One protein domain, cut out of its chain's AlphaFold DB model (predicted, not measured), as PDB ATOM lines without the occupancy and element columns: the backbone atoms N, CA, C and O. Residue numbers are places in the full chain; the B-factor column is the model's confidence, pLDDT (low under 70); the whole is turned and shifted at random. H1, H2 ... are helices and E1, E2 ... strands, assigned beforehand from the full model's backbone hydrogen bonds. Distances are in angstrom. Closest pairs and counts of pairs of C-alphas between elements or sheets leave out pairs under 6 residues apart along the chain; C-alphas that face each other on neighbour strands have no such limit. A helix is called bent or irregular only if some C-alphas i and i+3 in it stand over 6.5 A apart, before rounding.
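Overview. This is residues 120 to 217 and 255 to 292 of the 684 residues of a protein of Penicillium digitatum (strain PHI26 / CECT 20796) (UniProt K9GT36). An elongated body is built along the bent helix H2: H1 packs on its first arm at one end, H3 packs on both arms, and a small three-stranded sheet lies toward the other end, with the second arm of H2 and H4 packed on it. Beyond the sheet, residues 282 to 292 of H5 stick out, while a long loop, residues 157 to 182, joins H2 to E1. The printed part has 136 residues, with five named helices and three named strands in the order H1 H2 E1 E2 H3 E3 H4 H5; the sheet runs E1 E2 E3, antiparallel, and the class is mixed, helices and strands. The whole is only just compact, close to loose, with a radius of gyration of the C-alphas of 17.0 A and spans of 60 by 35 by 25 A.

Arrangement. H2, residues 135 to 156, was assigned as one helix by its hydrogen bonds but is bent: C-alphas 145 and 148 are 7.0 A apart, and its arms H2a, residues 135 to 145, and H2b, residues 148 to 156, stand at a steep tilt of 49 degrees. H1, residues 120 to 131, touches H2a with residues 124 to 128 alone, opposite ways at a steep tilt of 65 degrees; the closest C-alphas, of Arg 124 and Ala 139, are 6.8 A apart. E1, residues 183 to 186, and E2, residues 194 to 200, form a hairpin, with N 195 and O 185 within hydrogen-bond range at 2.8 A. H3, residues 202 to 206, touches H2a, closest at the C-alphas of Ile 143 and Val 206, 6.0 A. E3, residues 260 to 265, is antiparallel to E2, with N 196 and O 264 at 2.8 A. H2b is on the sheet at a height of 7.9 A, only just over E3, on which 3 of its C-alphas fall. H4, residues 266 to 272, is on the sheet at a height of 8.1 A, over E3; it touches H2b, closest at the C-alphas of Leu 155 and Gly 272, 4.1 A. H5, residues 274 to 292, is close to H4 but not clearly touching, with the C-alphas of Lys 270 and Val 277 closest at 6.3 A. In H1, H2a, H2b, H3, H4 and H5 every O i to N i+4 pair is within hydrogen-bond range.

Along the chain. H1 begins at C-alpha 120, (11.841, -23.646, 30.213), and measures 15.1 A; H2a measures 15.9 A and H2b 12.6 A. E2 is 18.9 A long and E3 16.4 A. H5 measures 27.0 A and ends at C-alpha 292, (28.757, -24.216, 75.490).

Size, cuts and confidence. The C-alphas farthest apart, of Pro 217 and Glu 292, are 60.3 A apart. Residues 218 to 254 are not printed, and C-alphas 217 and 255 stand 19.0 A apart across the cut. The link from H2 to E1 is long, with 26 residues. The mean pLDDT of the printed part is 93.0, and no printed residue is under 70.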
ATOM      1  N   PRO A 120      11.499 -25.067  30.173       94.69
ATOM      2  CA  PRO A 120      11.841 -23.646  30.213       94.69
ATOM      3  C   PRO A 120      11.846 -22.996  28.823       94.69
ATOM      4  O   PRO A 120      11.591 -21.796  28.710       94.69
ATOM      5  N   GLN A 121      12.114 -23.771  27.770       95.12
ATOM      6  CA  GLN A 121      12.176 -23.341  26.376       95.12
ATOM      7  C   GLN A 121      10.763 -23.107  25.819       95.12
ATOM      8  O   GLN A 121      10.517 -22.076  25.191       95.12
ATOM      9  N   ALA A 122       9.806 -23.986  26.128       96.31
ATOM     10  CA  ALA A 122       8.394 -23.775  25.802       96.31
ATOM     11  C   ALA A 122       7.824 -22.536  26.516       96.31
ATOM     12  O   ALA A 122       7.153 -21.713  25.890       96.31
ATOM     13  N   ILE A 123       8.148 -22.340  27.803       97.12
ATOM     14  CA  ILE A 123       7.766 -21.118  28.535       97.12
ATOM     15  C   ILE A 123       8.469 -19.883  27.948       97.12
ATOM     16  O   ILE A 123       7.870 -18.807  27.895       97.12
ATOM     17  N   ARG A 124       9.714 -20.011  27.473       97.00
ATOM     18  CA  ARG A 124      10.449 -18.921  26.818       97.00
ATOM     19  C   ARG A 124       9.790 -18.477  25.516       97.00
ATOM     20  O   ARG A 124       9.679 -17.266  25.323       97.00
ATOM     21  N   ALA A 125       9.337 -19.409  24.678       96.88
ATOM     22  CA  ALA A 125       8.563 -19.104  23.474       96.88
ATOM     23  C   ALA A 125       7.224 -18.439  23.837       96.88
ATOM     24  O   ALA A 125       6.982 -17.297  23.461       96.88
ATOM     25  N   PHE A 126       6.429 -19.071  24.710       98.06
ATOM     26  CA  PHE A 126       5.143 -18.533  25.171       98.06
ATOM     27  C   PHE A 126       5.255 -17.102  25.739       98.06
ATOM     28  O   PHE A 126       4.415 -16.246  25.464       98.06
ATOM     29  N   ALA A 127       6.307 -16.808  26.509       97.62
ATOM     30  CA  ALA A 127       6.547 -15.471  27.052       97.62
ATOM     31  C   ALA A 127       7.014 -14.448  25.997       97.62
ATOM     32  O   ALA A 127       6.800 -13.249  26.193       97.62
ATOM     33  N   ALA A 128       7.629 -14.893  24.894       96.12
ATOM     34  CA  ALA A 128       7.901 -14.061  23.721       96.12
ATOM     35  C   ALA A 128       6.576 -13.599  23.099       96.12
ATOM     36  O   ALA A 128       6.306 -12.400  23.018       96.12
ATOM     37  N   ASP A 129       5.733 -14.580  22.765       97.25
ATOM     38  CA  ASP A 129       4.545 -14.415  21.928       97.25
ATOM     39  C   ASP A 129       3.393 -13.714  22.663       97.25
ATOM     40  O   ASP A 129       2.693 -12.887  22.082       97.25
ATOM     41  N   HIS A 130       3.194 -14.017  23.953       97.62
ATOM     42  CA  HIS A 130       2.037 -13.535  24.723       97.62
ATOM     43  C   HIS A 130       2.337 -12.404  25.709       97.62
ATOM     44  O   HIS A 130       1.406 -11.734  26.156       97.62
ATOM     45  N   PHE A 131       3.603 -12.186  26.083       97.00
ATOM     46  CA  PHE A 131       3.982 -11.131  27.035       97.00
ATOM     47  C   PHE A 131       5.000 -10.129  26.480       97.00
ATOM     48  O   PHE A 131       5.450  -9.266  27.238       97.00
ATOM     49  N   GLU A 132       5.386 -10.251  25.206       95.56
ATOM     50  CA  GLU A 132       6.430  -9.447  24.555       95.56
ATOM     51  C   GLU A 132       7.792  -9.523  25.279       95.56
ATOM     52  O   GLU A 132       8.612  -8.602  25.214       95.56
ATOM     53  N   TRP A 133       8.080 -10.623  25.994       95.50
ATOM     54  CA  TRP A 133       9.369 -10.834  26.671       95.50
ATOM     55  C   TRP A 133      10.413 -11.311  25.661       95.50
ATOM     56  O   TRP A 133      10.985 -12.393  25.769       95.50
ATOM     57  N   ASN A 134      10.667 -10.452  24.686       93.62
ATOM     58  CA  ASN A 134      11.626 -10.648  23.618       93.62
ATOM     59  C   ASN A 134      13.047 -10.267  24.057       93.62
ATOM     60  O   ASN A 134      13.256  -9.564  25.063       93.62
ATOM     61  N   TYR A 135      14.019 -10.735  23.272       94.69
ATOM     62  CA  TYR A 135      15.452 -10.487  23.440       94.69
ATOM     63  C   TYR A 135      16.030 -10.947  24.795       94.69
ATOM     64  O   TYR A 135      15.341 -11.427  25.705       94.69
ATOM     65  N   ARG A 136      17.327 -10.690  24.987       94.62
ATOM     66  CA  ARG A 136      18.048 -10.882  26.261       94.62
ATOM     67  C   ARG A 136      17.384 -10.216  27.478       94.62
ATOM     68  O   ARG A 136      17.635 -10.631  28.609       94.62
ATOM     69  N   SER A 137      16.544  -9.191  27.321       93.31
ATOM     70  CA  SER A 137      15.740  -8.653  28.432       93.31
ATOM     71  C   SER A 137      14.684  -9.637  28.923       93.31
ATOM     72  O   SER A 137      14.539  -9.820  30.134       93.31
ATOM     73  N   GLY A 138      13.964 -10.269  27.996       94.81
ATOM     74  CA  GLY A 138      12.878 -11.190  28.289       94.81
ATOM     75  C   GLY A 138      13.377 -12.505  28.863       94.81
ATOM     76  O   GLY A 138      12.956 -12.894  29.952       94.81
ATOM     77  N   ALA A 139      14.375 -13.115  28.220       95.94
ATOM     78  CA  ALA A 139      15.023 -14.323  28.728       95.94
ATOM     79  C   ALA A 139      15.616 -14.120  30.136       95.94
ATOM     80  O   ALA A 139      15.351 -14.904  31.043       95.94
ATOM     81  N   ARG A 140      16.324 -13.004  30.380       95.81
ATOM     82  CA  ARG A 140      16.837 -12.655  31.721       95.81
ATOM     83  C   ARG A 140      15.717 -12.513  32.761       95.81
ATOM     84  O   ARG A 140      15.903 -12.907  33.913       95.81
ATOM     85  N   LYS A 141      14.570 -11.936  32.380       95.81
ATOM     86  CA  LYS A 141      13.391 -11.787  33.250       95.81
ATOM     87  C   LYS A 141      12.760 -13.145  33.571       95.81
ATOM     88  O   LYS A 141      12.448 -13.384  34.734       95.81
ATOM     89  N   LEU A 142      12.638 -14.029  32.580       97.00
ATOM     90  CA  LEU A 142      12.156 -15.397  32.766       97.00
ATOM     91  C   LEU A 142      13.074 -16.196  33.699       97.00
ATOM     92  O   LEU A 142      12.594 -16.727  34.697       97.00
ATOM     93  N   ILE A 143      14.386 -16.208  33.440       96.62
ATOM     94  CA  ILE A 143      15.369 -16.920  34.273       96.62
ATOM     95  C   ILE A 143      15.264 -16.479  35.741       96.62
ATOM     96  O   ILE A 143      15.217 -17.320  36.637       96.62
ATOM     97  N   LYS A 144      15.140 -15.168  35.990       95.94
ATOM     98  CA  LYS A 144      14.961 -14.630  37.345       95.94
ATOM     99  C   LYS A 144      13.707 -15.166  38.047       95.94
ATOM    100  O   LYS A 144      13.744 -15.429  39.243       95.94
ATOM    101  N   LEU A 145      12.589 -15.254  37.330       96.44
ATOM    102  CA  LEU A 145      11.295 -15.636  37.901       96.44
ATOM    103  C   LEU A 145      11.146 -17.155  38.067       96.44
ATOM    104  O   LEU A 145      10.429 -17.594  38.960       96.44
ATOM    105  N   LEU A 146      11.810 -17.946  37.221       96.69
ATOM    106  CA  LEU A 146      11.632 -19.397  37.151       96.69
ATOM    107  C   LEU A 146      12.646 -20.187  38.004       96.69
ATOM    108  O   LEU A 146      12.331 -21.296  38.433       96.69
ATOM    109  N   ALA A 147      13.824 -19.628  38.312       95.69
ATOM    110  CA  ALA A 147      14.882 -20.336  39.043       95.69
ATOM    111  C   ALA A 147      14.476 -20.799  40.460       95.69
ATOM    112  O   ALA A 147      14.561 -21.987  40.763       95.69
ATOM    113  N   GLU A 148      14.002 -19.898  41.328       95.50
ATOM    114  CA  GLU A 148      13.596 -20.226  42.710       95.50
ATOM    115  C   GLU A 148      12.432 -21.251  42.775       95.50
ATOM    116  O   GLU A 148      12.541 -22.232  43.528       95.50
ATOM    117  N   PRO A 149      11.374 -21.130  41.943       95.88
ATOM    118  CA  PRO A 149      10.374 -22.182  41.773       95.88
ATOM    119  C   PRO A 149      10.951 -23.525  41.303       95.88
ATOM    120  O   PRO A 149      10.613 -24.551  41.894       95.88
ATOM    121  N   LEU A 150      11.840 -23.548  40.299       95.81
ATOM    122  CA  LEU A 150      12.458 -24.792  39.807       95.81
ATOM    123  C   LEU A 150      13.317 -25.482  40.870       95.81
ATOM    124  O   LEU A 150      13.247 -26.709  40.979       95.81
ATOM    125  N   VAL A 151      14.065 -24.729  41.689       95.62
ATOM    126  CA  VAL A 151      14.802 -25.291  42.836       95.62
ATOM    127  C   VAL A 151      13.845 -26.040  43.757       95.62
ATOM    128  O   VAL A 151      14.039 -27.227  44.023       95.62
ATOM    129  N   SER A 152      12.774 -25.384  44.201       95.31
ATOM    130  CA  SER A 152      11.805 -25.991  45.121       95.31
ATOM    131  C   SER A 152      11.051 -27.171  44.488       95.31
ATOM    132  O   SER A 152      10.828 -28.193  45.142       95.31
ATOM    133  N   TYR A 153      10.699 -27.067  43.203       95.56
ATOM    134  CA  TYR A 153       9.981 -28.099  42.458       95.56
ATOM    135  C   TYR A 153      10.823 -29.369  42.267       95.56
ATOM    136  O   TYR A 153      10.378 -30.463  42.621       95.56
ATOM    137  N   ARG A 154      12.060 -29.236  41.771       95.25
ATOM    138  CA  ARG A 154      12.954 -30.376  41.510       95.25
ATOM    139  C   ARG A 154      13.465 -31.017  42.803       95.25
ATOM    140  O   ARG A 154      13.523 -32.244  42.869       95.25
ATOM    141  N   LEU A 155      13.706 -30.235  43.864       95.38
ATOM    142  CA  LEU A 155      14.020 -30.777  45.197       95.38
ATOM    143  C   LEU A 155      12.865 -31.607  45.788       95.38
ATOM    144  O   LEU A 155      13.130 -32.681  46.328       95.38
ATOM    145  N   ARG A 156      11.595 -31.179  45.640       95.50
ATOM    146  CA  ARG A 156      10.416 -31.985  46.044       95.50
ATOM    147  C   ARG A 156      10.440 -33.365  45.382       95.50
ATOM    148  O   ARG A 156      10.222 -34.371  46.053       95.50
ATOM    149  N   LEU A 157      10.729 -33.394  44.081       93.88
ATOM    150  CA  LEU A 157      10.741 -34.600  43.250       93.88
ATOM    151  C   LEU A 157      12.048 -35.401  43.306       93.88
ATOM    152  O   LEU A 157      12.169 -36.404  42.607       93.88
ATOM    153  N   ARG A 158      13.026 -34.978  44.121       93.75
ATOM    154  CA  ARG A 158      14.378 -35.571  44.193       93.75
ATOM    155  C   ARG A 158      15.089 -35.648  42.831       93.75
ATOM    156  O   ARG A 158      15.904 -36.541  42.601       93.75
ATOM    157  N   ARG A 159      14.775 -34.720  41.925       91.00
ATOM    158  CA  ARG A 159      15.416 -34.596  40.610       91.00
ATOM    159  C   ARG A 159      16.709 -33.780  40.707       91.00
ATOM    160  O   ARG A 159      16.831 -32.950  41.612       91.00
ATOM    161  N   PRO A 160      17.653 -33.952  39.759       90.25
ATOM    162  CA  PRO A 160      18.708 -32.969  39.533       90.25
ATOM    163  C   PRO A 160      18.081 -31.582  39.384       90.25
ATOM    164  O   PRO A 160      17.093 -31.428  38.673       90.25
ATOM    165  N   VAL A 161      18.611 -30.586  40.093       91.12
ATOM    166  CA  VAL A 161      18.000 -29.245  40.118       91.12
ATOM    167  C   VAL A 161      18.432 -28.397  38.917       91.12
ATOM    168  O   VAL A 161      17.669 -27.548  38.453       91.12
ATOM    169  N   LEU A 162      19.632 -28.660  38.397       91.31
ATOM    170  CA  LEU A 162      20.158 -28.052  37.178       91.31
ATOM    171  C   LEU A 162      19.325 -28.492  35.963       91.31
ATOM    172  O   LEU A 162      19.030 -29.676  35.818       91.31
ATOM    173  N   GLY A 163      18.968 -27.540  35.100       86.81
ATOM    174  CA  GLY A 163      18.352 -27.790  33.792       86.81
ATOM    175  C   GLY A 163      19.374 -28.074  32.685       86.81
ATOM    176  O   GLY A 163      18.988 -28.417  31.573       86.81
ATOM    177  N   VAL A 164      20.669 -27.931  32.983       88.44
ATOM    178  CA  VAL A 164      21.783 -28.256  32.083       88.44
ATOM    179  C   VAL A 164      22.284 -29.694  32.264       88.44
ATOM    180  O   VAL A 164      22.148 -30.293  33.333       88.44
ATOM    181  N   SER A 165      22.909 -30.241  31.217       85.44
ATOM    182  CA  SER A 165      23.525 -31.575  31.227       85.44
ATOM    183  C   SER A 165      24.557 -31.744  32.357       85.44
ATOM    184  O   SER A 165      25.319 -30.811  32.623       85.44
ATOM    185  N   PRO A 166      24.674 -32.929  32.992       82.62
ATOM    186  CA  PRO A 166      25.660 -33.166  34.046       82.62
ATOM    187  C   PRO A 166      27.095 -32.850  33.600       82.62
ATOM    188  O   PRO A 166      27.587 -33.409  32.624       82.62
ATOM    189  N   GLY A 167      27.770 -31.963  34.336       79.88
ATOM    190  CA  GLY A 167      29.127 -31.501  34.020       79.88
ATOM    191  C   GLY A 167      29.202 -30.300  33.067       79.88
ATOM    192  O   GLY A 167      30.297 -29.790  32.849       79.88
ATOM    193  N   PHE A 168      28.073 -29.817  32.540       85.94
ATOM    194  CA  PHE A 168      27.979 -28.519  31.871       85.94
ATOM    195  C   PHE A 168      27.529 -27.431  32.862       85.94
ATOM    196  O   PHE A 168      26.765 -27.692  33.790       85.94
ATOM    197  N   SER A 169      27.988 -26.204  32.632       87.62
ATOM    198  CA  SER A 169      27.520 -24.969  33.262       87.62
ATOM    199  C   SER A 169      27.744 -23.832  32.268       87.62
ATOM    200  O   SER A 169      28.735 -23.848  31.533       87.62
ATOM    201  N   TYR A 170      26.873 -22.822  32.270       84.75
ATOM    202  CA  TYR A 170      27.111 -21.585  31.522       84.75
ATOM    203  C   TYR A 170      28.255 -20.739  32.115       84.75
ATOM    204  O   TYR A 170      28.676 -19.763  31.495       84.75
ATOM    205  N   VAL A 171      28.774 -21.099  33.296       86.19
ATOM    206  CA  VAL A 171      29.876 -20.411  33.983       86.19
ATOM    207  C   VAL A 171      30.920 -21.441  34.456       86.19
ATOM    208  O   VAL A 171      30.911 -21.828  35.624       86.19
ATOM    209  N   PRO A 172      31.844 -21.895  33.581       80.44
ATOM    210  CA  PRO A 172      32.728 -23.039  33.852       80.44
ATOM    211  C   PRO A 172      33.585 -22.959  35.127       80.44
ATOM    212  O   PRO A 172      33.881 -23.990  35.723       80.44
ATOM    213  N   ASP A 173      33.961 -21.752  35.562       80.31
ATOM    214  CA  ASP A 173      34.771 -21.519  36.770       80.31
ATOM    215  C   ASP A 173      33.940 -21.366  38.064       80.31
ATOM    216  O   ASP A 173      34.488 -21.100  39.139       80.31
ATOM    217  N   CYS A 174      32.608 -21.477  37.996       76.81
ATOM    218  CA  CYS A 174      31.733 -21.266  39.148       76.81
ATOM    219  C   CYS A 174      31.582 -22.543  39.998       76.81
ATOM    220  O   CYS A 174      31.389 -23.628  39.447       76.81
ATOM    221  N   PRO A 175      31.609 -22.463  41.344       77.06
ATOM    222  CA  PRO A 175      31.264 -23.610  42.173       77.06
ATOM    223  C   PRO A 175      29.792 -23.998  41.976       77.06
ATOM    224  O   PRO A 175      28.903 -23.146  41.950       77.06
ATOM    225  N   ILE A 176      29.543 -25.305  41.886       77.88
ATOM    226  CA  ILE A 176      28.205 -25.884  41.721       77.88
ATOM    227  C   ILE A 176      27.313 -25.440  42.893       77.88
ATOM    228  O   ILE A 176      27.678 -25.618  44.058       77.88
ATOM    229  N   GLY A 177      26.141 -24.882  42.584       79.81
ATOM    230  CA  GLY A 177      25.174 -24.436  43.590       79.81
ATOM    231  C   GLY A 177      24.569 -25.573  44.424       79.81
ATOM    232  O   GLY A 177      24.720 -26.757  44.121       79.81
ATOM    233  N   LEU A 178      23.845 -25.197  45.479       84.62
ATOM    234  CA  LEU A 178      23.158 -26.062  46.446       84.62
ATOM    235  C   LEU A 178      24.095 -26.941  47.296       84.62
ATOM    236  O   LEU A 178      23.620 -27.777  48.064       84.62
ATOM    237  N   GLN A 179      25.415 -26.733  47.225       86.00
ATOM    238  CA  GLN A 179      26.404 -27.489  48.002       86.00
ATOM    239  C   GLN A 179      26.444 -27.116  49.491       86.00
ATOM    240  O   GLN A 179      26.948 -27.905  50.298       86.00
ATOM    241  N   LYS A 180      25.950 -25.933  49.894       89.50
ATOM    242  CA  LYS A 180      26.019 -25.491  51.296       89.50
ATOM    243  C   LYS A 180      24.810 -24.670  51.748       89.50
ATOM    244  O   LYS A 180      24.456 -23.655  51.161       89.50
ATOM    245  N   VAL A 181      24.258 -25.042  52.903       94.19
ATOM    246  CA  VAL A 181      23.314 -24.200  53.651       94.19
ATOM    247  C   VAL A 181      24.083 -23.099  54.396       94.19
ATOM    248  O   VAL A 181      24.988 -23.370  55.188       94.19
ATOM    249  N   PHE A 182      23.711 -21.838  54.181       92.81
ATOM    250  CA  PHE A 182      24.338 -20.677  54.826       92.81
ATOM    251  C   PHE A 182      23.677 -20.298  56.151       92.81
ATOM    252  O   PHE A 182      24.359 -19.854  57.077       92.81
ATOM    253  N   ARG A 183      22.347 -20.406  56.226       94.44
ATOM    254  CA  ARG A 183      21.511 -19.939  57.342       94.44
ATOM    255  C   ARG A 183      20.250 -20.793  57.447       94.44
ATOM    256  O   ARG A 183      19.832 -21.373  56.453       94.44
ATOM    257  N   SER A 184      19.625 -20.772  58.617       94.75
ATOM    258  CA  SER A 184      18.222 -21.143  58.806       94.75
ATOM    259  C   SER A 184      17.455 -19.929  59.341       94.75
ATOM    260  O   SER A 184      18.053 -19.056  59.984       94.75
ATOM    261  N   ARG A 185      16.156 -19.848  59.047       94.75
ATOM    262  CA  ARG A 185      15.196 -18.920  59.659       94.75
ATOM    263  C   ARG A 185      13.859 -19.635  59.854       94.75
ATOM    264  O   ARG A 185      13.518 -20.509  59.070       94.75
ATOM    265  N   SER A 186      13.081 -19.196  60.832       94.94
ATOM    266  CA  SER A 186      11.628 -19.365  60.848       94.94
ATOM    267  C   SER A 186      11.012 -17.974  60.707       94.94
ATOM    268  O   SER A 186      11.387 -17.050  61.437       94.94
ATOM    269  N   SER A 187      10.147 -17.779  59.711       92.62
ATOM    270  CA  SER A 187       9.568 -16.468  59.397       92.62
ATOM    271  C   SER A 187       8.091 -16.409  59.790       92.62
ATOM    272  O   SER A 187       7.380 -17.405  59.715       92.62
ATOM    273  N   PHE A 188       7.601 -15.229  60.182       93.38
ATOM    274  CA  PHE A 188       6.169 -15.048  60.450       93.38
ATOM    275  C   PHE A 188       5.322 -15.082  59.166       93.38
ATOM    276  O   PHE A 188       4.134 -15.344  59.240       93.38
ATOM    277  N   GLY A 189       5.922 -14.816  57.997       93.25
ATOM    278  CA  GLY A 189       5.250 -14.900  56.693       93.25
ATOM    279  C   GLY A 189       5.166 -16.324  56.138       93.25
ATOM    280  O   GLY A 189       4.647 -16.521  55.046       93.25
ATOM    281  N   THR A 190       5.705 -17.297  56.875       93.06
ATOM    282  CA  THR A 190       5.641 -18.737  56.599       93.06
ATOM    283  C   THR A 190       5.093 -19.493  57.815       93.06
ATOM    284  O   THR A 190       5.460 -20.640  58.032       93.06
ATOM    285  N   ASP A 191       4.289 -18.837  58.663       95.94
ATOM    286  CA  ASP A 191       3.693 -19.386  59.896       95.94
ATOM    287  C   ASP A 191       4.692 -20.076  60.849       95.94
ATOM    288  O   ASP A 191       4.366 -20.997  61.594       95.94
ATOM    289  N   GLY A 192       5.952 -19.628  60.836       93.50
ATOM    290  CA  GLY A 192       7.040 -20.208  61.619       93.50
ATOM    291  C   GLY A 192       7.691 -21.455  61.005       93.50
ATOM    292  O   GLY A 192       8.666 -21.947  61.577       93.50
ATOM    293  N   ILE A 193       7.228 -21.935  59.844       96.06
ATOM    294  CA  ILE A 193       7.838 -23.051  59.105       96.06
ATOM    295  C   ILE A 193       9.316 -22.718  58.815       96.06
ATOM    296  O   ILE A 193       9.606 -21.613  58.336       96.06
ATOM    297  N   PRO A 194      10.258 -23.639  59.103       96.38
ATOM    298  CA  PRO A 194      11.683 -23.390  58.942       96.38
ATOM    299  C   PRO A 194      12.134 -23.434  57.477       96.38
ATOM    300  O   PRO A 194      11.726 -24.283  56.679       96.38
ATOM    301  N   GLU A 195      13.044 -22.526  57.144       97.12
ATOM    302  CA  GLU A 195      13.605 -22.319  55.814       97.12
ATOM    303  C   GLU A 195      15.132 -22.274  55.890       97.12
ATOM    304  O   GLU A 195      15.713 -21.601  56.747       97.12
ATOM    305  N   LEU A 196      15.793 -22.941  54.949       96.88
ATOM    306  CA  LEU A 196      17.241 -22.959  54.792       96.88
ATOM    307  C   LEU A 196      17.657 -22.041  53.638       96.88
ATOM    308  O   LEU A 196      17.074 -22.083  52.556       96.88
ATOM    309  N   GLN A 197      18.691 -21.227  53.853       96.88
ATOM    310  CA  GLN A 197      19.293 -20.414  52.798       96.88
ATOM    311  C   GLN A 197      20.351 -21.221  52.049       96.88
ATOM    312  O   GLN A 197      21.369 -21.591  52.642       96.88
ATOM    313  N   LEU A 198      20.136 -21.418  50.754       95.31
ATOM    314  CA  LEU A 198      21.015 -22.136  49.827       95.31
ATOM    315  C   LEU A 198      21.548 -21.174  48.751       95.31
ATOM    316  O   LEU A 198      21.051 -20.056  48.619       95.31
ATOM    317  N   ASP A 199      22.562 -21.592  47.998       94.56
ATOM    318  CA  ASP A 199      23.045 -20.915  46.791       94.56
ATOM    319  C   ASP A 199      22.536 -21.588  45.508       94.56
ATOM    320  O   ASP A 199      22.400 -22.805  45.445       94.56
ATOM    321  N   MET A 200      22.260 -20.806  44.464       94.31
ATOM    322  CA  MET A 200      21.880 -21.312  43.140       94.31
ATOM    323  C   MET A 200      22.501 -20.469  42.020       94.31
ATOM    324  O   MET A 200      22.740 -19.277  42.205       94.31
ATOM    325  N   LEU A 201      22.707 -21.076  40.848       94.50
ATOM    326  CA  LEU A 201      23.007 -20.374  39.597       94.50
ATOM    327  C   LEU A 201      21.726 -20.305  38.757       94.50
ATOM    328  O   LEU A 201      21.306 -21.342  38.240       94.50
ATOM    329  N   PRO A 202      21.076 -19.132  38.619       95.38
ATOM    330  CA  PRO A 202      19.802 -19.031  37.912       95.38
ATOM    331  C   PRO A 202      19.853 -19.559  36.471       95.38
ATOM    332  O   PRO A 202      18.944 -20.283  36.074       95.38
ATOM    333  N   ALA A 203      20.917 -19.262  35.714       93.94
ATOM    334  CA  ALA A 203      21.088 -19.763  34.347       93.94
ATOM    335  C   ALA A 203      21.145 -21.303  34.281       93.94
ATOM    336  O   ALA A 203      20.401 -21.907  33.512       93.94
ATOM    337  N   ASP A 204      21.959 -21.948  35.123       94.12
ATOM    338  CA  ASP A 204      22.132 -23.411  35.114       94.12
ATOM    339  C   ASP A 204      20.915 -24.163  35.672       94.12
ATOM    340  O   ASP A 204      20.605 -25.264  35.219       94.12
ATOM    341  N   VAL A 205      20.198 -23.585  36.646       94.75
ATOM    342  CA  VAL A 205      18.921 -24.132  37.139       94.75
ATOM    343  C   VAL A 205      17.862 -24.089  36.039       94.75
ATOM    344  O   VAL A 205      17.161 -25.076  35.820       94.75
ATOM    345  N   VAL A 206      17.754 -22.964  35.332       95.62
ATOM    346  CA  VAL A 206      16.720 -22.763  34.310       95.62
ATOM    347  C   VAL A 206      17.091 -23.404  32.967       95.62
ATOM    348  O   VAL A 206      16.192 -23.716  32.204       95.62
ATOM    349  N   GLY A 207      18.368 -23.663  32.672       93.56
ATOM    350  CA  GLY A 207      18.779 -24.333  31.429       93.56
ATOM    351  C   GLY A 207      18.546 -23.505  30.157       93.56
ATOM    352  O   GLY A 207      18.344 -24.076  29.087       93.56
ATOM    353  N   LEU A 208      18.539 -22.170  30.274       93.25
ATOM    354  CA  LEU A 208      18.371 -21.234  29.157       93.25
ATOM    355  C   LEU A 208      19.651 -20.427  28.925       93.25
ATOM    356  O   LEU A 208      20.105 -19.700  29.812       93.25
ATOM    357  N   ASP A 209      20.184 -20.499  27.705       90.94
ATOM    358  CA  ASP A 209      21.351 -19.723  27.291       90.94
ATOM    359  C   ASP A 209      20.967 -18.272  26.963       90.94
ATOM    360  O   ASP A 209      20.409 -17.964  25.910       90.94
ATOM    361  N   LEU A 210      21.316 -17.351  27.863       91.56
ATOM    362  CA  LEU A 210      21.099 -15.920  27.661       91.56
ATOM    363  C   LEU A 210      22.026 -15.300  26.590       91.56
ATOM    364  O   LEU A 210      21.788 -14.173  26.161       91.56
ATOM    365  N   LEU A 211      23.092 -15.975  26.157       89.44
ATOM    366  CA  LEU A 211      23.979 -15.478  25.102       89.44
ATOM    367  C   LEU A 211      23.484 -15.870  23.704       89.44
ATOM    368  O   LEU A 211      23.619 -15.062  22.786       89.44
ATOM    369  N   ALA A 212      22.846 -17.036  23.558       90.31
ATOM    370  CA  ALA A 212      22.185 -17.454  22.316       90.31
ATOM    371  C   ALA A 212      21.000 -16.547  21.926       90.31
ATOM    372  O   ALA A 212      20.744 -16.329  20.745       90.31
ATOM    373  N   GLU A 213      20.304 -15.987  22.917       91.69
ATOM    374  CA  GLU A 213      19.226 -15.005  22.741       91.69
ATOM    375  C   GLU A 213      19.675 -13.749  21.987       91.69
ATOM    376  O   GLU A 213      20.793 -13.263  22.181       91.69
ATOM    377  N   GLU A 214      18.778 -13.152  21.200       91.25
ATOM    378  CA  GLU A 214      19.067 -11.919  20.465       91.25
ATOM    379  C   GLU A 214      19.390 -10.740  21.404       91.25
ATOM    380  O   GLU A 214      18.725 -10.558  22.438       91.25
ATOM    381  N   PRO A 215      20.385  -9.893  21.072       90.12
ATOM    382  CA  PRO A 215      20.599  -8.649  21.796       90.12
ATOM    383  C   PRO A 215      19.326  -7.802  21.773       90.12
ATOM    384  O   PRO A 215      18.613  -7.753  20.778       90.12
ATOM    385  N   ASN A 216      19.068  -7.091  22.871       89.12
ATOM    386  CA  ASN A 216      18.082  -6.021  22.846       89.12
ATOM    387  C   ASN A 216      18.399  -5.054  21.695       89.12
ATOM    388  O   ASN A 216      19.577  -4.701  21.550       89.12
ATOM    389  N   PRO A 217      17.392  -4.583  20.933       86.88
ATOM    390  CA  PRO A 217      17.610  -3.479  20.014       86.88
ATOM    391  C   PRO A 217      18.194  -2.294  20.799       86.88
ATOM    392  O   PRO A 217      17.862  -2.124  21.983       86.88
ATOM    393  N   ASP A 255      21.874 -10.476  37.362       92.50
ATOM    394  CA  ASP A 255      22.841 -11.245  36.594       92.50
ATOM    395  C   ASP A 255      22.599 -12.749  36.825       92.50
ATOM    396  O   ASP A 255      22.908 -13.246  37.912       92.50
ATOM    397  N   PRO A 256      22.029 -13.477  35.844       92.81
ATOM    398  CA  PRO A 256      21.703 -14.895  35.994       92.81
ATOM    399  C   PRO A 256      22.929 -15.815  36.004       92.81
ATOM    400  O   PRO A 256      22.783 -16.995  36.319       92.81
ATOM    401  N   PHE A 257      24.114 -15.289  35.681       92.62
ATOM    402  CA  PHE A 257      25.394 -15.991  35.785       92.62
ATOM    403  C   PHE A 257      26.042 -15.831  37.175       92.62
ATOM    404  O   PHE A 257      27.101 -16.395  37.441       92.62
ATOM    405  N   SER A 258      25.411 -15.075  38.082       92.19
ATOM    406  CA  SER A 258      25.881 -14.878  39.457       92.19
ATOM    407  C   SER A 258      25.148 -15.780  40.459       92.19
ATOM    408  O   SER A 258      23.968 -16.085  40.296       92.19
ATOM    409  N   LEU A 259      25.849 -16.198  41.521       92.38
ATOM    410  CA  LEU A 259      25.281 -17.019  42.597       92.38
ATOM    411  C   LEU A 259      24.254 -16.225  43.422       92.38
ATOM    412  O   LEU A 259      24.617 -15.351  44.219       92.38
ATOM    413  N   GLU A 260      22.976 -16.569  43.276       93.25
ATOM    414  CA  GLU A 260      21.874 -16.013  44.064       93.25
ATOM    415  C   GLU A 260      21.581 -16.878  45.303       93.25
ATOM    416  O   GLU A 260      21.910 -18.063  45.347       93.25
ATOM    417  N   LYS A 261      20.988 -16.279  46.347       94.50
ATOM    418  CA  LYS A 261      20.699 -16.955  47.622       94.50
ATOM    419  C   LYS A 261      19.207 -17.093  47.884       94.50
ATOM    420  O   LYS A 261      18.585 -16.188  48.442       94.50
ATOM    421  N   VAL A 262      18.692 -18.260  47.522       95.38
ATOM    422  CA  VAL A 262      17.300 -18.695  47.673       95.38
ATOM    423  C   VAL A 262      17.011 -19.170  49.105       95.38
ATOM    424  O   VAL A 262      17.911 -19.650  49.802       95.38
ATOM    425  N   TRP A 263      15.762 -19.032  49.558       96.50
ATOM    426  CA  TRP A 263      15.272 -19.649  50.796       96.50
ATOM    427  C   TRP A 263      14.333 -20.801  50.438       96.50
ATOM    428  O   TRP A 263      13.351 -20.604  49.735       96.50
ATOM    429  N   VAL A 264      14.639 -22.006  50.915       96.75
ATOM    430  CA  VAL A 264      13.872 -23.225  50.617       96.75
ATOM    431  C   VAL A 264      13.422 -23.850  51.930       96.75
ATOM    432  O   VAL A 264      14.213 -23.943  52.869       96.75
ATOM    433  N   PHE A 265      12.170 -24.305  52.014       97.25
ATOM    434  CA  PHE A 265      11.664 -24.987  53.207       97.25
ATOM    435  C   PHE A 265      12.553 -26.170  53.604       97.25
ATOM    436  O   PHE A 265      12.948 -26.980  52.761       97.25
ATOM    437  N   GLU A 266      12.827 -26.302  54.901       96.31
ATOM    438  CA  GLU A 266      13.726 -27.324  55.444       96.31
ATOM    439  C   GLU A 266      13.299 -28.741  55.032       96.31
ATOM    440  O   GLU A 266      14.135 -29.554  54.642       96.31
ATOM    441  N   THR A 267      11.992 -29.014  55.018       96.69
ATOM    442  CA  THR A 267      11.402 -30.281  54.558       96.69
ATOM    443  C   THR A 267      11.714 -30.580  53.087       96.69
ATOM    444  O   THR A 267      12.041 -31.714  52.748       96.69
ATOM    445  N   VAL A 268      11.670 -29.570  52.211       97.06
ATOM    446  CA  VAL A 268      11.961 -29.717  50.772       97.06
ATOM    447  C   VAL A 268      13.462 -29.920  50.545       97.06
ATOM    448  O   VAL A 268      13.860 -30.817  49.802       97.06
ATOM    449  N   ALA A 269      14.308 -29.171  51.257       96.19
ATOM    450  CA  ALA A 269      15.756 -29.377  51.238       96.19
ATOM    451  C   ALA A 269      16.146 -30.776  51.762       96.19
ATOM    452  O   ALA A 269      16.982 -31.448  51.160       96.19
ATOM    453  N   LYS A 270      15.496 -31.266  52.829       96.00
ATOM    454  CA  LYS A 270      15.691 -32.627  53.365       96.00
ATOM    455  C   LYS A 270      15.231 -33.734  52.411       96.00
ATOM    456  O   LYS A 270      15.760 -34.840  52.502       96.00
ATOM    457  N   LEU A 271      14.290 -33.463  51.502       96.38
ATOM    458  CA  LEU A 271      13.871 -34.415  50.471       96.38
ATOM    459  C   LEU A 271      14.875 -34.507  49.315       96.38
ATOM    460  O   LEU A 271      15.229 -35.623  48.938       96.38
ATOM    461  N   GLY A 272      15.316 -33.367  48.770       94.31
ATOM    462  CA  GLY A 272      16.145 -33.324  47.557       94.31
ATOM    463  C   GLY A 272      17.662 -33.318  47.781       94.31
ATOM    464  O   GLY A 272      18.389 -33.907  46.989       94.31
ATOM    465  N   ILE A 273      18.155 -32.703  48.865       95.19
ATOM    466  CA  ILE A 273      19.591 -32.630  49.221       95.19
ATOM    467  C   ILE A 273      19.858 -33.083  50.676       95.19
ATOM    468  O   ILE A 273      20.484 -32.359  51.461       95.19
ATOM    469  N   PRO A 274      19.423 -34.300  51.073       95.75
ATOM    470  CA  PRO A 274      19.508 -34.781  52.455       95.75
ATOM    471  C   PRO A 274      20.929 -34.780  53.034       95.75
ATOM    472  O   PRO A 274      21.095 -34.606  54.239       95.75
ATOM    473  N   GLU A 275      21.960 -34.982  52.212       94.62
ATOM    474  CA  GLU A 275      23.357 -35.010  52.662       94.62
ATOM    475  C   GLU A 275      23.872 -33.622  53.053       94.62
ATOM    476  O   GLU A 275      24.503 -33.469  54.101       94.62
ATOM    477  N   VAL A 276      23.542 -32.599  52.258       94.50
ATOM    478  CA  VAL A 276      23.927 -31.202  52.510       94.50
ATOM    479  C   VAL A 276      23.297 -30.708  53.812       94.50
ATOM    480  O   VAL A 276      23.992 -30.123  54.645       94.50
ATOM    481  N   VAL A 277      22.011 -31.010  54.035       95.81
ATOM    482  CA  VAL A 277      21.320 -30.646  55.282       95.81
ATOM    483  C   VAL A 277      21.922 -31.385  56.481       95.81
ATOM    484  O   VAL A 277      22.335 -30.735  57.436       95.81
ATOM    485  N   LYS A 278      22.110 -32.714  56.405       96.00
ATOM    486  CA  LYS A 278      22.745 -33.502  57.486       96.00
ATOM    487  C   LYS A 278      24.153 -33.014  57.841       96.00
ATOM    488  O   LYS A 278      24.559 -33.099  58.999       96.00
ATOM    489  N   ASN A 279      24.926 -32.544  56.863       95.44
ATOM    490  CA  ASN A 279      26.261 -32.001  57.106       95.44
ATOM    491  C   ASN A 279      26.201 -30.600  57.734       95.44
ATOM    492  O   ASN A 279      27.007 -30.296  58.614       95.44
ATOM    493  N   TRP A 280      25.211 -29.781  57.369       95.69
ATOM    494  CA  TRP A 280      24.942 -28.510  58.039       95.69
ATOM    495  C   TRP A 280      24.456 -28.694  59.488       95.69
ATOM    496  O   TRP A 280      24.953 -27.999  60.373       95.69
ATOM    497  N   ASP A 281      23.580 -29.665  59.761       94.69
ATOM    498  CA  ASP A 281      23.093 -29.994  61.113       94.69
ATOM    499  C   ASP A 281      24.253 -30.392  62.053       94.69
ATOM    500  O   ASP A 281      24.353 -29.908  63.187       94.69
ATOM    501  N   LYS A 282      25.195 -31.213  61.560       94.94
ATOM    502  CA  LYS A 282      26.460 -31.530  62.257       94.94
ATOM    503  C   LYS A 282      27.299 -30.274  62.497       94.94
ATOM    504  O   LYS A 282      27.750 -30.029  63.612       94.94
ATOM    505  N   GLU A 283      27.459 -29.433  61.475       94.12
ATOM    506  CA  GLU A 283      28.157 -28.152  61.603       94.12
ATOM    507  C   GLU A 283      27.529 -27.244  62.680       94.12
ATOM    508  O   GLU A 283      28.268 -26.555  63.380       94.12
ATOM    509  N   GLN A 284      26.198 -27.206  62.827       92.38
ATOM    510  CA  GLN A 284      25.534 -26.393  63.857       92.38
ATOM    511  C   GLN A 284      25.656 -27.000  65.255       92.38
ATOM    512  O   GLN A 284      25.983 -26.280  66.199       92.38
ATOM    513  N   THR A 285      25.452 -28.310  65.400       92.88
ATOM    514  CA  THR A 285      25.587 -29.004  66.694       92.88
ATOM    515  C   THR A 285      27.019 -28.932  67.232       92.88
ATOM    516  O   THR A 285      27.212 -28.625  68.408       92.88
ATOM    517  N   GLU A 286      28.039 -29.062  66.376       94.81
ATOM    518  CA  GLU A 286      29.430 -28.798  66.763       94.81
ATOM    519  C   GLU A 286      29.660 -27.352  67.224       94.81
ATOM    520  O   GLU A 286      30.365 -27.123  68.210       94.81
ATOM    521  N   LYS A 287      29.097 -26.358  66.521       92.81
ATOM    522  CA  LYS A 287      29.232 -24.935  66.890       92.81
ATOM    523  C   LYS A 287      28.541 -24.637  68.221       92.81
ATOM    524  O   LYS A 287      29.098 -23.882  69.016       92.81
ATOM    525  N   ALA A 288      27.389 -25.254  68.484       91.50
ATOM    526  CA  ALA A 288      26.691 -25.172  69.763       91.50
ATOM    527  C   ALA A 288      27.539 -25.770  70.896       91.50
ATOM    528  O   ALA A 288      27.876 -25.053  71.836       91.50
ATOM    529  N   ALA A 289      28.005 -27.017  70.757       93.19
ATOM    530  CA  ALA A 289      28.845 -27.677  71.761       93.19
ATOM    531  C   ALA A 289      30.140 -26.892  72.058       93.19
ATOM    532  O   ALA A 289      30.501 -26.680  73.217       93.19
ATOM    533  N   LYS A 290      30.812 -26.369  71.020       93.00
ATOM    534  CA  LYS A 290      32.009 -25.515  71.161       93.00
ATOM    535  C   LYS A 290      31.695 -24.181  71.860       93.00
ATOM    536  O   LYS A 290      32.520 -23.682  72.627       93.00
ATOM    537  N   ALA A 291      30.509 -23.607  71.644       91.31
ATOM    538  CA  ALA A 291      30.062 -22.397  72.337       91.31
ATOM    539  C   ALA A 291      29.705 -22.658  73.814       91.31
ATOM    540  O   ALA A 291      30.045 -21.842  74.676       91.31
ATOM    541  N   GLU A 292      29.080 -23.794  74.122       90.44
ATOM    542  CA  GLU A 292      28.757 -24.216  75.490       90.44
ATOM    543  C   GLU A 292      30.014 -24.542  76.302       90.44
ATOM    544  O   GLU A 292      30.165 -24.050  77.423       90.44
TER     545      GLU A 292